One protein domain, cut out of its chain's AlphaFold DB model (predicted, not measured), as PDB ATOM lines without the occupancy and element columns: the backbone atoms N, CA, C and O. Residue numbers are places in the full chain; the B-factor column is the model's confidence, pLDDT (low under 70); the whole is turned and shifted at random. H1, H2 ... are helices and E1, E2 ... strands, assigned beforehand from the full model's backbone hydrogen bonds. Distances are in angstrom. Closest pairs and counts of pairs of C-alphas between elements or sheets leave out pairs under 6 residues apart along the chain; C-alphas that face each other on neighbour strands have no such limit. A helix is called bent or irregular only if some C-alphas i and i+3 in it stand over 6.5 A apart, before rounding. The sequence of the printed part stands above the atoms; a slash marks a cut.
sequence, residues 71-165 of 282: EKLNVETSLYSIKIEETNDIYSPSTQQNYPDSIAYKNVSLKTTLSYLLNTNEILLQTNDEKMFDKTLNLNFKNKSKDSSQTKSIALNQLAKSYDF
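AT A GLANCE: This is residues 71 to 165 of the 282 residues of the protein "CPBP family intramembrane metalloprotease" of Flavobacterium sp. GT3P67 (UniProt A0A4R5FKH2). A twisted wall of five strands has one face covered by H3, lying slantwise, and the shorter H1 beside it, while the other face is bare. Beyond H1, a loop with the short E5 and H2 leads back to the sheet. The 95 printed residues run E1 E2 E3 E4 H1 E5 H2 E6 H3; the sheet's order is E1 E2 E6 E4 E3, all antiparallel. The class is mixed, in two layers, helices on one face of a sheet; the whole is compact, radius of gyration of the C-alphas 12.8 A, spans 36 by 27 by 24 A.

IN THESE COORDINATES: E1, residues 71 to 76, begins at C-alpha 71 (-158.463, 20.185, 3.222). E2 is 80 to 87, 22.8 A; E3, 95 to 98; E4, 102 to 109, 17.8 A, bends by 83 degrees at residue 106. H1 is 110 to 118, E5 125 to 127, H2 130 to 134, E6 136 to 143, 22.3 A. H3, 148 to 163, 23.9 A, ends at C-alpha 163 (-161.854, 30.544, -2.355).

HOW THE PARTS SIT: Hairpin E1 and E2 has N 75 and O 82 at 2.9 A; E2 and E6, N 83 and O 140 at 2.8 A; E6 and E4, N 105 and O 139 at 2.8 A; hairpin E3 and E4, N 97 and O 104 at 2.9 A. H3's height over the sheet is 8.9 A, H1's 8.0 A, on the same face. Residues 152 to 156 of H3 touch H1, closest C-alphas Leu 117 and Lys 152, 5.2 A, opposite ways at 36 degrees, only just steep. H2 touches H1, closest C-alphas Lys 111 and Phe 133, 4.8 A. E5 pairs with no named strand. H1 and H2 have every O i to N i+4 pair within hydrogen-bond range, H3 10 of 12; H3 is irregular, C-alphas 149 and 152 being 7.5 A apart.

THE WHOLE: The farthest C-alphas, Tyr 91 and Lys 146, are 37.3 A apart. The printed part has no cut and no long link. Its mean pLDDT is 92.7, with residue 90 under 70.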
ATOM      1  N   GLU A  71    -159.527  19.842   4.163       84.25
ATOM      2  CA  GLU A  71    -158.463  20.185   3.222       84.25
ATOM      3  C   GLU A  71    -159.088  20.881   2.012       84.25
ATOM      4  O   GLU A  71    -159.910  20.309   1.293       84.25
ATOM      5  N   LYS A  72    -158.718  22.144   1.808       86.44
ATOM      6  CA  LYS A  72    -159.232  22.969   0.717       86.44
ATOM      7  C   LYS A  72    -158.289  22.955  -0.480       86.44
ATOM      8  O   LYS A  72    -158.738  22.943  -1.624       86.44
ATOM      9  N   LEU A  73    -156.985  22.970  -0.210       91.50
ATOM     10  CA  LEU A  73    -155.941  22.960  -1.223       91.50
ATOM     11  C   LEU A  73    -154.682  22.294  -0.674       91.50
ATOM     12  O   LEU A  73    -154.232  22.623   0.422       91.50
ATOM     13  N   ASN A  74    -154.068  21.439  -1.481       94.25
ATOM     14  CA  ASN A  74    -152.753  20.879  -1.219       94.25
ATOM     15  C   ASN A  74    -152.004  20.763  -2.548       94.25
ATOM     16  O   ASN A  74    -152.368  19.969  -3.414       94.25
ATOM     17  N   VAL A  75    -151.023  21.641  -2.752       94.00
ATOM     18  CA  VAL A  75    -150.271  21.740  -4.003       94.00
ATOM     19  C   VAL A  75    -148.787  21.734  -3.695       94.00
ATOM     20  O   VAL A  75    -148.282  22.572  -2.948       94.00
ATOM     21  N   GLU A  76    -148.087  20.820  -4.353       95.44
ATOM     22  CA  GLU A  76    -146.647  20.647  -4.271       95.44
ATOM     23  C   GLU A  76    -146.050  20.816  -5.671       95.44
ATOM     24  O   GLU A  76    -146.425  20.121  -6.613       95.44
ATOM     25  N   THR A  77    -145.131  21.768  -5.824       93.75
ATOM     26  CA  THR A  77    -144.411  22.021  -7.079       93.75
ATOM     27  C   THR A  77    -142.911  22.170  -6.821       93.75
ATOM     28  O   THR A  77    -142.463  22.276  -5.671       93.75
ATOM     29  N   SER A  78    -142.122  22.234  -7.898       92.62
ATOM     30  CA  SER A  78    -140.692  22.559  -7.819       92.62
ATOM     31  C   SER A  78    -140.421  23.987  -7.328       92.62
ATOM     32  O   SER A  78    -139.353  24.245  -6.783       92.62
ATOM     33  N   LEU A  79    -141.378  24.911  -7.488       93.19
ATOM     34  CA  LEU A  79    -141.216  26.329  -7.151       93.19
ATOM     35  C   LEU A  79    -141.784  26.693  -5.776       93.19
ATOM     36  O   LEU A  79    -141.271  27.597  -5.122       93.19
ATOM     37  N   TYR A  80    -142.838  26.012  -5.328       95.81
ATOM     38  CA  TYR A  80    -143.473  26.263  -4.034       95.81
ATOM     39  C   TYR A  80    -144.277  25.056  -3.537       95.81
ATOM     40  O   TYR A  80    -144.640  24.173  -4.317       95.81
ATOM     41  N   SER A  81    -144.594  25.062  -2.244       96.88
ATOM     42  CA  SER A  81    -145.620  24.217  -1.633       96.88
ATOM     43  C   SER A  81    -146.676  25.076  -0.943       96.88
ATOM     44  O   SER A  81    -146.367  26.143  -0.405       96.88
ATOM     45  N   ILE A  82    -147.931  24.633  -0.980       96.88
ATOM     46  CA  ILE A  82    -149.017  25.261  -0.234       96.88
ATOM     47  C   ILE A  82    -150.017  24.220   0.257       96.88
ATOM     48  O   ILE A  82    -150.466  23.367  -0.506       96.88
ATOM     49  N   LYS A  83    -150.406  24.348   1.522       96.75
ATOM     50  CA  LYS A  83    -151.524  23.629   2.123       96.75
ATOM     51  C   LYS A  83    -152.468  24.619   2.796       96.75
ATOM     52  O   LYS A  83    -152.012  25.468   3.565       96.75
ATOM     53  N   ILE A  84    -153.757  24.503   2.491       95.12
ATOM     54  CA  ILE A  84    -154.846  25.293   3.069       95.12
ATOM     55  C   ILE A  84    -155.877  24.323   3.631       95.12
ATOM     56  O   ILE A  84    -156.426  23.498   2.897       95.12
ATOM     57  N   GLU A  85    -156.164  24.452   4.919       93.06
ATOM     58  CA  GLU A  85    -157.202  23.680   5.602       93.06
ATOM     59  C   GLU A  85    -158.144  24.650   6.306       93.06
ATOM     60  O   GLU A  85    -157.679  25.495   7.070       93.06
ATOM     61  N   GLU A  86    -159.453  24.541   6.074       90.94
ATOM     62  CA  GLU A  86    -160.421  25.236   6.928       90.94
ATOM     63  C   GLU A  86    -160.539  24.469   8.246       90.94
ATOM     64  O   GLU A  86    -160.586  23.234   8.254       90.94
ATOM     65  N   THR A  87    -160.598  25.206   9.350       85.19
ATOM     66  CA  THR A  87    -160.751  24.642  10.689       85.19
ATOM     67  C   THR A  87    -161.946  25.276  11.384       85.19
ATOM     68  O   THR A  87    -162.243  26.448  11.190       85.19
ATOM     69  N   ASN A  88    -162.641  24.478  12.193       76.75
ATOM     70  CA  ASN A  88    -163.681  24.951  13.110       76.75
ATOM     71  C   ASN A  88    -163.230  24.816  14.575       76.75
ATOM     72  O   ASN A  88    -164.057  24.787  15.486       76.75
ATOM     73  N   ASP A  89    -161.925  24.665  14.814       73.88
ATOM     74  CA  ASP A  89    -161.385  24.438  16.151       73.88
ATOM     75  C   ASP A  89    -161.288  25.748  16.945       73.88
ATOM     76  O   ASP A  89    -160.304  26.484  16.883       73.88
ATOM     77  N   ILE A  90    -162.332  26.030  17.724       68.69
ATOM     78  CA  ILE A  90    -162.427  27.222  18.580       68.69
ATOM     79  C   ILE A  90    -161.470  27.125  19.789       68.69
ATOM     80  O   ILE A  90    -161.157  28.137  20.414       68.69
ATOM     81  N   TYR A  91    -160.979  25.928  20.129       73.06
ATOM     82  CA  TYR A  91    -160.149  25.702  21.316       73.06
ATOM     83  C   TYR A  91    -158.650  25.811  21.031       73.06
ATOM     84  O   TYR A  91    -157.865  26.085  21.942       73.06
ATOM     85  N   SER A  92    -158.235  25.605  19.780       77.81
ATOM     86  CA  SER A  92    -156.829  25.721  19.398       77.81
ATOM     87  C   SER A  92    -156.344  27.176  19.462       77.81
ATOM     88  O   SER A  92    -156.959  28.056  18.858       77.81
ATOM     89  N   PRO A  93    -155.203  27.467  20.113       85.31
ATOM     90  CA  PRO A  93    -154.622  28.801  20.056       85.31
ATOM     91  C   PRO A  93    -154.223  29.144  18.616       85.31
ATOM     92  O   PRO A  93    -153.733  28.287  17.873       85.31
ATOM     93  N   SER A  94    -154.398  30.410  18.238       89.50
ATOM     94  CA  SER A  94    -153.940  30.901  16.942       89.50
ATOM     95  C   SER A  94    -152.433  31.152  16.964       89.50
ATOM     96  O   SER A  94    -151.890  31.728  17.911       89.50
ATOM     97  N   THR A  95    -151.730  30.718  15.918       93.06
ATOM     98  CA  THR A  95    -150.297  30.991  15.747       93.06
ATOM     99  C   THR A  95    -150.025  31.546  14.357       93.06
ATOM    100  O   THR A  95    -150.584  31.093  13.360       93.06
ATOM    101  N   GLN A  96    -149.165  32.562  14.296       95.00
ATOM    102  CA  GLN A  96    -148.765  33.226  13.059       95.00
ATOM    103  C   GLN A  96    -147.244  33.290  13.004       95.00
ATOM    104  O   GLN A  96    -146.620  33.973  13.817       95.00
ATOM    105  N   GLN A  97    -146.645  32.586  12.047       94.50
ATOM    106  CA  GLN A  97    -145.215  32.655  11.783       94.50
ATOM    107  C   GLN A  97    -144.972  33.110  10.349       94.50
ATOM    108  O   GLN A  97    -145.476  32.526   9.389       94.50
ATOM    109  N   ASN A  98    -144.187  34.176  10.232       94.56
ATOM    110  CA  ASN A  98    -143.909  34.866   8.987       94.56
ATOM    111  C   ASN A  98    -142.407  34.890   8.741       94.56
ATOM    112  O   ASN A  98    -141.659  35.505   9.501       94.56
ATOM    113  N   TYR A  99    -141.988  34.252   7.657       94.19
ATOM    114  CA  TYR A  99    -140.613  34.226   7.183       94.19
ATOM    115  C   TYR A  99    -140.549  34.839   5.779       94.19
ATOM    116  O   TYR A  99    -141.573  34.913   5.094       94.19
ATOM    117  N   PRO A 100    -139.366  35.274   5.309       94.06
ATOM    118  CA  PRO A 100    -139.227  35.808   3.954       94.06
ATOM    119  C   PRO A 100    -139.751  34.848   2.875       94.06
ATOM    120  O   PRO A 100    -140.388  35.264   1.909       94.06
ATOM    121  N   ASP A 101    -139.511  33.551   3.057       95.06
ATOM    122  CA  ASP A 101    -139.831  32.492   2.104       95.06
ATOM    123  C   ASP A 101    -141.003  31.597   2.544       95.06
ATOM    124  O   ASP A 101    -141.401  30.714   1.793       95.06
ATOM    125  N   SER A 102    -141.554  31.783   3.747       95.81
ATOM    126  CA  SER A 102    -142.518  30.840   4.327       95.81
ATOM    127  C   SER A 102    -143.601  31.542   5.142       95.81
ATOM    128  O   SER A 102    -143.344  32.545   5.806       95.81
ATOM    129  N   ILE A 103    -144.810  30.987   5.127       97.56
ATOM    130  CA  ILE A 103    -145.942  31.435   5.947       97.56
ATOM    131  C   ILE A 103    -146.508  30.194   6.627       97.56
ATOM    132  O   ILE A 103    -146.867  29.242   5.939       97.56
ATOM    133  N   ALA A 104    -146.554  30.191   7.954       97.38
ATOM    134  CA  ALA A 104    -147.064  29.070   8.739       97.38
ATOM    135  C   ALA A 104    -148.069  29.590   9.766       97.38
ATOM    136  O   ALA A 104    -147.704  30.126  10.817       97.38
ATOM    137  N   TYR A 105    -149.345  29.497   9.407       96.62
ATOM    138  CA  TYR A 105    -150.482  29.966  10.187       96.62
ATOM    139  C   TYR A 105    -151.308  28.776  10.654       96.62
ATOM    140  O   TYR A 105    -151.606  27.875   9.869       96.62
ATOM    141  N   LYS A 106    -151.716  28.805  11.923       94.38
ATOM    142  CA  LYS A 106    -152.619  27.825  12.522       94.38
ATOM    143  C   LYS A 106    -153.786  28.546  13.181       94.38
ATOM    144  O   LYS A 106    -153.557  29.437  13.998       94.38
ATOM    145  N   ASN A 107    -155.006  28.131  12.852       93.19
ATOM    146  CA  ASN A 107    -156.249  28.703  13.370       93.19
ATOM    147  C   ASN A 107    -156.315  30.240  13.261       93.19
ATOM    148  O   ASN A 107    -156.590  30.944  14.231       93.19
ATOM    149  N   VAL A 108    -155.990  30.782  12.084       94.00
ATOM    150  CA  VAL A 108    -155.985  32.232  11.816       94.00
ATOM    151  C   VAL A 108    -157.151  32.573  10.895       94.00
ATOM    152  O   VAL A 108    -157.420  31.824   9.960       94.00
ATOM    153  N   SER A 109    -157.846  33.689  11.131       94.50
ATOM    154  CA  SER A 109    -158.965  34.101  10.274       94.50
ATOM    155  C   SER A 109    -158.504  34.403   8.843       94.50
ATOM    156  O   SER A 109    -157.364  34.836   8.597       94.50
ATOM    157  N   LEU A 110    -159.402  34.217   7.877       95.25
ATOM    158  CA  LEU A 110    -159.149  34.581   6.489       95.25
ATOM    159  C   LEU A 110    -158.867  36.085   6.369       95.25
ATOM    160  O   LEU A 110    -157.946  36.476   5.652       95.25
ATOM    161  N   LYS A 111    -159.586  36.923   7.127       95.56
ATOM    162  CA  LYS A 111    -159.364  38.376   7.178       95.56
ATOM    163  C   LYS A 111    -157.936  38.737   7.594       95.56
ATOM    164  O   LYS A 111    -157.271  39.501   6.892       95.56
ATOM    165  N   THR A 112    -157.439  38.156   8.689       94.81
ATOM    166  CA  THR A 112    -156.069  38.384   9.178       94.81
ATOM    167  C   THR A 112    -155.028  37.837   8.208       94.81
ATOM    168  O   THR A 112    -154.000  38.463   7.952       94.81
ATOM    169  N   THR A 113    -155.308  36.690   7.593       96.44
ATOM    170  CA  THR A 113    -154.423  36.126   6.570       96.44
ATOM    171  C   THR A 113    -154.293  37.066   5.370       96.44
ATOM    172  O   THR A 113    -153.184  37.382   4.932       96.44
ATOM    173  N   LEU A 114    -155.418  37.579   4.871       97.44
ATOM    174  CA  LEU A 114    -155.457  38.509   3.747       97.44
ATOM    175  C   LEU A 114    -154.802  39.853   4.079       97.44
ATOM    176  O   LEU A 114    -154.103  40.396   3.224       97.44
ATOM    177  N   SER A 115    -154.958  40.371   5.302       95.44
ATOM    178  CA  SER A 115    -154.340  41.641   5.718       95.44
ATOM    179  C   SER A 115    -152.816  41.578   5.622       95.44
ATOM    180  O   SER A 115    -152.185  42.456   5.021       95.44
ATOM    181  N   TYR A 116    -152.229  40.469   6.080       96.00
ATOM    182  CA  TYR A 116    -150.798  40.219   5.971       96.00
ATOM    183  C   TYR A 116    -150.329  40.051   4.520       96.00
ATOM    184  O   TYR A 116    -149.300  40.623   4.133       96.00
ATOM    185  N   LEU A 117    -151.057  39.272   3.711       96.56
ATOM    186  CA  LEU A 117    -150.692  38.997   2.317       96.56
ATOM    187  C   LEU A 117    -150.790  40.248   1.432       96.56
ATOM    188  O   LEU A 117    -149.955  40.449   0.552       96.56
ATOM    189  N   LEU A 118    -151.773  41.109   1.695       95.94
ATOM    190  CA  LEU A 118    -152.018  42.348   0.955       95.94
ATOM    191  C   LEU A 118    -151.234  43.551   1.497       95.94
ATOM    192  O   LEU A 118    -151.311  44.627   0.904       95.94
ATOM    193  N   ASN A 119    -150.478  43.380   2.589       93.19
ATOM    194  CA  ASN A 119    -149.790  44.460   3.303       93.19
ATOM    195  C   ASN A 119    -150.740  45.621   3.660       93.19
ATOM    196  O   ASN A 119    -150.419  46.790   3.441       93.19
ATOM    197  N   THR A 120    -151.923  45.296   4.181       91.31
ATOM    198  CA  THR A 120    -152.943  46.277   4.573       91.31
ATOM    199  C   THR A 120    -153.389  46.058   6.015       91.31
ATOM    200  O   THR A 120    -153.202  44.985   6.581       91.31
ATOM    201  N   ASN A 121    -153.994  47.079   6.620       88.56
ATOM    202  CA  ASN A 121    -154.651  46.942   7.916       88.56
ATOM    203  C   ASN A 121    -156.013  46.243   7.739       88.56
ATOM    204  O   ASN A 121    -156.715  46.506   6.761       88.56
ATOM    205  N   GLU A 122    -156.400  45.385   8.684       90.56
ATOM    206  CA  GLU A 122    -157.693  44.681   8.673       90.56
ATOM    207  C   GLU A 122    -158.906  45.616   8.628       90.56
ATOM    208  O   GLU A 122    -159.914  45.265   8.022       90.56
ATOM    209  N   ILE A 123    -158.808  46.817   9.206       89.75
ATOM    210  CA  ILE A 123    -159.878  47.829   9.196       89.75
ATOM    211  C   ILE A 123    -160.141  48.348   7.767       89.75
ATOM    212  O   ILE A 123    -161.237  48.803   7.454       89.75
ATOM    213  N   LEU A 124    -159.139  48.276   6.884       91.69
ATOM    214  CA  LEU A 124    -159.230  48.689   5.477       91.69
ATOM    215  C   LEU A 124    -159.629  47.536   4.540       91.69
ATOM    216  O   LEU A 124    -159.696  47.733   3.321       91.69
ATOM    217  N   LEU A 125    -159.844  46.335   5.088       94.00
ATOM    218  CA  LEU A 125    -160.371  45.194   4.353       94.00
ATOM    219  C   LEU A 125    -161.885  45.145   4.481       94.00
ATOM    220  O   LEU A 125    -162.433  45.081   5.578       94.00
ATOM    221  N   GLN A 126    -162.541  45.114   3.330       94.12
ATOM    222  CA  GLN A 126    -163.985  44.986   3.212       94.12
ATOM    223  C   GLN A 126    -164.324  43.701   2.467       94.12
ATOM    224  O   GLN A 126    -163.528  43.208   1.664       94.12
ATOM    225  N   THR A 127    -165.525  43.186   2.687       94.75
ATOM    226  CA  THR A 127    -166.030  42.007   1.986       94.75
ATOM    227  C   THR A 127    -167.516  42.145   1.699       94.75
ATOM    228  O   THR A 127    -168.220  42.925   2.337       94.75
ATOM    229  N   ASN A 128    -167.999  41.406   0.705       94.31
ATOM    230  CA  ASN A 128    -169.430  41.184   0.501       94.31
ATOM    231  C   ASN A 128    -169.980  40.010   1.332       94.31
ATOM    232  O   ASN A 128    -171.192  39.810   1.345       94.31
ATOM    233  N   ASP A 129    -169.108  39.239   1.983       93.50
ATOM    234  CA  ASP A 129    -169.444  38.094   2.831       93.50
ATOM    235  C   ASP A 129    -168.537  38.076   4.075       93.50
ATOM    236  O   ASP A 129    -167.386  37.635   4.019       93.50
ATOM    237  N   GLU A 130    -169.042  38.601   5.195       92.88
ATOM    238  CA  GLU A 130    -168.312  38.640   6.476       92.88
ATOM    239  C   GLU A 130    -168.112  37.237   7.066       92.88
ATOM    240  O   GLU A 130    -167.081  36.964   7.674       92.88
ATOM    241  N   LYS A 131    -169.024  36.290   6.795       91.94
ATOM    242  CA  LYS A 131    -168.878  34.913   7.293       91.94
ATOM    243  C   LYS A 131    -167.636  34.245   6.712       91.94
ATOM    244  O   LYS A 131    -166.990  33.457   7.394       91.94
ATOM    245  N   MET A 132    -167.288  34.561   5.461       91.56
ATOM    246  CA  MET A 132    -166.041  34.095   4.849       91.56
ATOM    247  C   MET A 132    -164.802  34.696   5.511       91.56
ATOM    248  O   MET A 132    -163.805  33.998   5.664       91.56
ATOM    249  N   PHE A 133    -164.846  35.965   5.915       93.00
ATOM    250  CA  PHE A 133    -163.742  36.617   6.626       93.00
ATOM    251  C   PHE A 133    -163.475  35.995   7.996       93.00
ATOM    252  O   PHE A 133    -162.306  35.859   8.372       93.00
ATOM    253  N   ASP A 134    -164.539  35.585   8.681       91.38
ATOM    254  CA  ASP A 134    -164.479  34.974  10.009       91.38
ATOM    255  C   ASP A 134    -164.032  33.507   9.985       91.38
ATOM    256  O   ASP A 134    -163.621  32.980  11.021       91.38
ATOM    257  N   LYS A 135    -164.054  32.838   8.820       91.81
ATOM    258  CA  LYS A 135    -163.524  31.474   8.697       91.81
ATOM    259  C   LYS A 135    -162.063  31.431   9.119       91.81
ATOM    260  O   LYS A 135    -161.242  32.206   8.620       91.81
ATOM    261  N   THR A 136    -161.726  30.482   9.983       93.19
ATOM    262  CA  THR A 136    -160.344  30.221  10.369       93.19
ATOM    263  C   THR A 136    -159.735  29.126   9.507       93.19
ATOM    264  O   THR A 136    -160.400  28.205   9.026       93.19
ATOM    265  N   LEU A 137    -158.437  29.263   9.257       94.06
ATOM    266  CA  LEU A 137    -157.690  28.361   8.401       94.06
ATOM    267  C   LEU A 137    -156.285  28.101   8.939       94.06
ATOM    268  O   LEU A 137    -155.685  28.930   9.633       94.06
ATOM    269  N   ASN A 138    -155.759  26.938   8.568       94.75
ATOM    270  CA  ASN A 138    -154.340  26.636   8.627       94.75
ATOM    271  C   ASN A 138    -153.751  26.896   7.239       94.75
ATOM    272  O   ASN A 138    -154.226  26.339   6.247       94.75
ATOM    273  N   LEU A 139    -152.716  27.730   7.168       96.50
ATOM    274  CA  LEU A 139    -151.992  28.020   5.932       96.50
ATOM    275  C   LEU A 139    -150.525  27.679   6.139       96.50
ATOM    276  O   LEU A 139    -149.835  28.349   6.903       96.50
ATOM    277  N   ASN A 140    -150.046  26.684   5.402       97.19
ATOM    278  CA  ASN A 140    -148.629  26.364   5.319       97.19
ATOM    279  C   ASN A 140    -148.163  26.617   3.892       97.19
ATOM    280  O   ASN A 140    -148.561  25.909   2.971       97.19
ATOM    281  N   PHE A 141    -147.331  27.632   3.705       97.81
ATOM    282  CA  PHE A 141    -146.757  28.003   2.421       97.81
ATOM    283  C   PHE A 141    -145.234  28.014   2.510       97.81
ATOM    284  O   PHE A 141    -144.673  28.620   3.428       97.81
ATOM    285  N   LYS A 142    -144.567  27.413   1.522       97.31
ATOM    286  CA  LYS A 142    -143.114  27.481   1.347       97.31
ATOM    287  C   LYS A 142    -142.780  27.870  -0.085       97.31
ATOM    288  O   LYS A 142    -143.062  27.129  -1.022       97.31
ATOM    289  N   ASN A 143    -142.114  29.003  -0.249       96.19
ATOM    290  CA  ASN A 143    -141.429  29.368  -1.478       96.19
ATOM    291  C   ASN A 143    -140.111  28.581  -1.556       96.19
ATOM    292  O   ASN A 143    -139.296  28.637  -0.637       96.19
ATOM    293  N   LYS A 144    -139.916  27.831  -2.641       95.12
ATOM    294  CA  LYS A 144    -138.695  27.052  -2.914       95.12
ATOM    295  C   LYS A 144    -137.815  27.714  -3.974       95.12
ATOM    296  O   LYS A 144    -136.735  27.213  -4.282       95.12
ATOM    297  N   SER A 145    -138.271  28.823  -4.555       90.94
ATOM    298  CA  SER A 145    -137.463  29.618  -5.471       90.94
ATOM    299  C   SER A 145    -136.392  30.410  -4.713       90.94
ATOM    300  O   SER A 145    -136.492  30.639  -3.508       90.94
ATOM    301  N   LYS A 146    -135.360  30.859  -5.437       86.75
ATOM    302  CA  LYS A 146    -134.298  31.707  -4.870       86.75
ATOM    303  C   LYS A 146    -134.788  33.108  -4.490       86.75
ATOM    304  O   LYS A 146    -134.142  33.768  -3.684       86.75
ATOM    305  N   ASP A 147    -135.891  33.564  -5.083       89.38
ATOM    306  CA  ASP A 147    -136.453  34.892  -4.849       89.38
ATOM    307  C   ASP A 147    -137.650  34.816  -3.893       89.38
ATOM    308  O   ASP A 147    -138.765  34.424  -4.247       89.38
ATOM    309  N   SER A 148    -137.420  35.240  -2.653       90.38
ATOM    310  CA  SER A 148    -138.442  35.271  -1.612       90.38
ATOM    311  C   SER A 148    -139.395  36.470  -1.730       90.38
ATOM    312  O   SER A 148    -140.385  36.537  -1.003       90.38
ATOM    313  N   SER A 149    -139.150  37.429  -2.630       91.06
ATOM    314  CA  SER A 149    -139.989  38.631  -2.768       91.06
ATOM    315  C   SER A 149    -141.414  38.310  -3.233       91.06
ATOM    316  O   SER A 149    -142.371  38.997  -2.869       91.06
ATOM    317  N   GLN A 150    -141.579  37.213  -3.979       91.88
ATOM    318  CA  GLN A 150    -142.861  36.801  -4.548       91.88
ATOM    319  C   GLN A 150    -143.709  35.944  -3.599       91.88
ATOM    320  O   GLN A 150    -144.882  35.707  -3.899       91.88
ATOM    321  N   THR A 151    -143.177  35.536  -2.440       94.50
ATOM    322  CA  THR A 151    -143.823  34.639  -1.461       94.50
ATOM    323  C   THR A 151    -145.281  35.014  -1.188       94.50
ATOM    324  O   THR A 151    -146.183  34.201  -1.390       94.50
ATOM    325  N   LYS A 152    -145.542  36.274  -0.808       96.12
ATOM    326  CA  LYS A 152    -146.905  36.741  -0.503       96.12
ATOM    327  C   LYS A 152    -147.819  36.720  -1.725       96.12
ATOM    328  O   LYS A 152    -148.975  36.334  -1.610       96.12
ATOM    329  N   SER A 153    -147.307  37.125  -2.888       95.12
ATOM    330  CA  SER A 153    -148.099  37.191  -4.122       95.12
ATOM    331  C   SER A 153    -148.527  35.803  -4.605       95.12
ATOM    332  O   SER A 153    -149.677  35.617  -4.998       95.12
ATOM    333  N   ILE A 154    -147.639  34.810  -4.503       95.94
ATOM    334  CA  ILE A 154    -147.931  33.426  -4.881       95.94
ATOM    335  C   ILE A 154    -148.960  32.841  -3.912       95.94
ATOM    336  O   ILE A 154    -149.979  32.317  -4.363       95.94
ATOM    337  N   ALA A 155    -148.742  32.988  -2.600       96.75
ATOM    338  CA  ALA A 155    -149.684  32.520  -1.584       96.75
ATOM    339  C   ALA A 155    -151.076  33.157  -1.757       96.75
ATOM    340  O   ALA A 155    -152.080  32.448  -1.769       96.75
ATOM    341  N   LEU A 156    -151.137  34.476  -1.981       97.44
ATOM    342  CA  LEU A 156    -152.382  35.206  -2.231       97.44
ATOM    343  C   LEU A 156    -153.112  34.702  -3.479       97.44
ATOM    344  O   LEU A 156    -154.324  34.522  -3.435       97.44
ATOM    345  N   ASN A 157    -152.391  34.448  -4.572       96.38
ATOM    346  CA  ASN A 157    -152.991  33.937  -5.804       96.38
ATOM    347  C   ASN A 157    -153.589  32.538  -5.613       96.38
ATOM    348  O   ASN A 157    -154.654  32.249  -6.156       96.38
ATOM    349  N   GLN A 158    -152.929  31.666  -4.848       95.94
ATOM    350  CA  GLN A 158    -153.468  30.339  -4.539       95.94
ATOM    351  C   GLN A 158    -154.681  30.428  -3.611       95.94
ATOM    352  O   GLN A 158    -155.671  29.738  -3.836       95.94
ATOM    353  N   LEU A 159    -154.648  31.333  -2.631       95.94
ATOM    354  CA  LEU A 159    -155.782  31.596  -1.749       95.94
ATOM    355  C   LEU A 159    -156.990  32.134  -2.538       95.94
ATOM    356  O   LEU A 159    -158.098  31.631  -2.377       95.94
ATOM    357  N   ALA A 160    -156.765  33.082  -3.454       96.00
ATOM    358  CA  ALA A 160    -157.796  33.622  -4.340       96.00
ATOM    359  C   ALA A 160    -158.442  32.538  -5.206       96.00
ATOM    360  O   ALA A 160    -159.661  32.490  -5.299       96.00
ATOM    361  N   LYS A 161    -157.646  31.621  -5.771       93.81
ATOM    362  CA  LYS A 161    -158.158  30.470  -6.534       93.81
ATOM    363  C   LYS A 161    -158.945  29.493  -5.661       93.81
ATOM    364  O   LYS A 161    -160.005  29.033  -6.058       93.81
ATOM    365  N   SER A 162    -158.431  29.186  -4.471       92.75
ATOM    366  CA  SER A 162    -159.023  28.222  -3.536       92.75
ATOM    367  C   SER A 162    -160.406  28.648  -3.028       92.75
ATOM    368  O   SER A 162    -161.270  27.806  -2.782       92.75
ATOM    369  N   TYR A 163    -160.605  29.953  -2.843       92.88
ATOM    370  CA  TYR A 163    -161.854  30.544  -2.355       92.88
ATOM    371  C   TYR A 163    -162.651  31.270  -3.450       92.88
ATOM    372  O   TYR A 163    -163.687  31.862  -3.153       92.88
ATOM    373  N   ASP A 164    -162.164  31.228  -4.691       94.50
ATOM    374  CA  ASP A 164    -162.741  31.870  -5.879       94.50
ATOM    375  C   ASP A 164    -163.066  33.368  -5.701       94.50
ATOM    376  O   ASP A 164    -164.045  33.881  -6.235       94.50
ATOM    377  N   PHE A 165    -162.266  34.104  -4.920       96.19
ATOM    378  CA  PHE A 165    -162.514  35.531  -4.691       96.19
ATOM    379  C   PHE A 165    -161.750  36.429  -5.661       96.19
ATOM    380  O   PHE A 165    -160.670  36.109  -6.160       96.19
TER     381      PHE A 165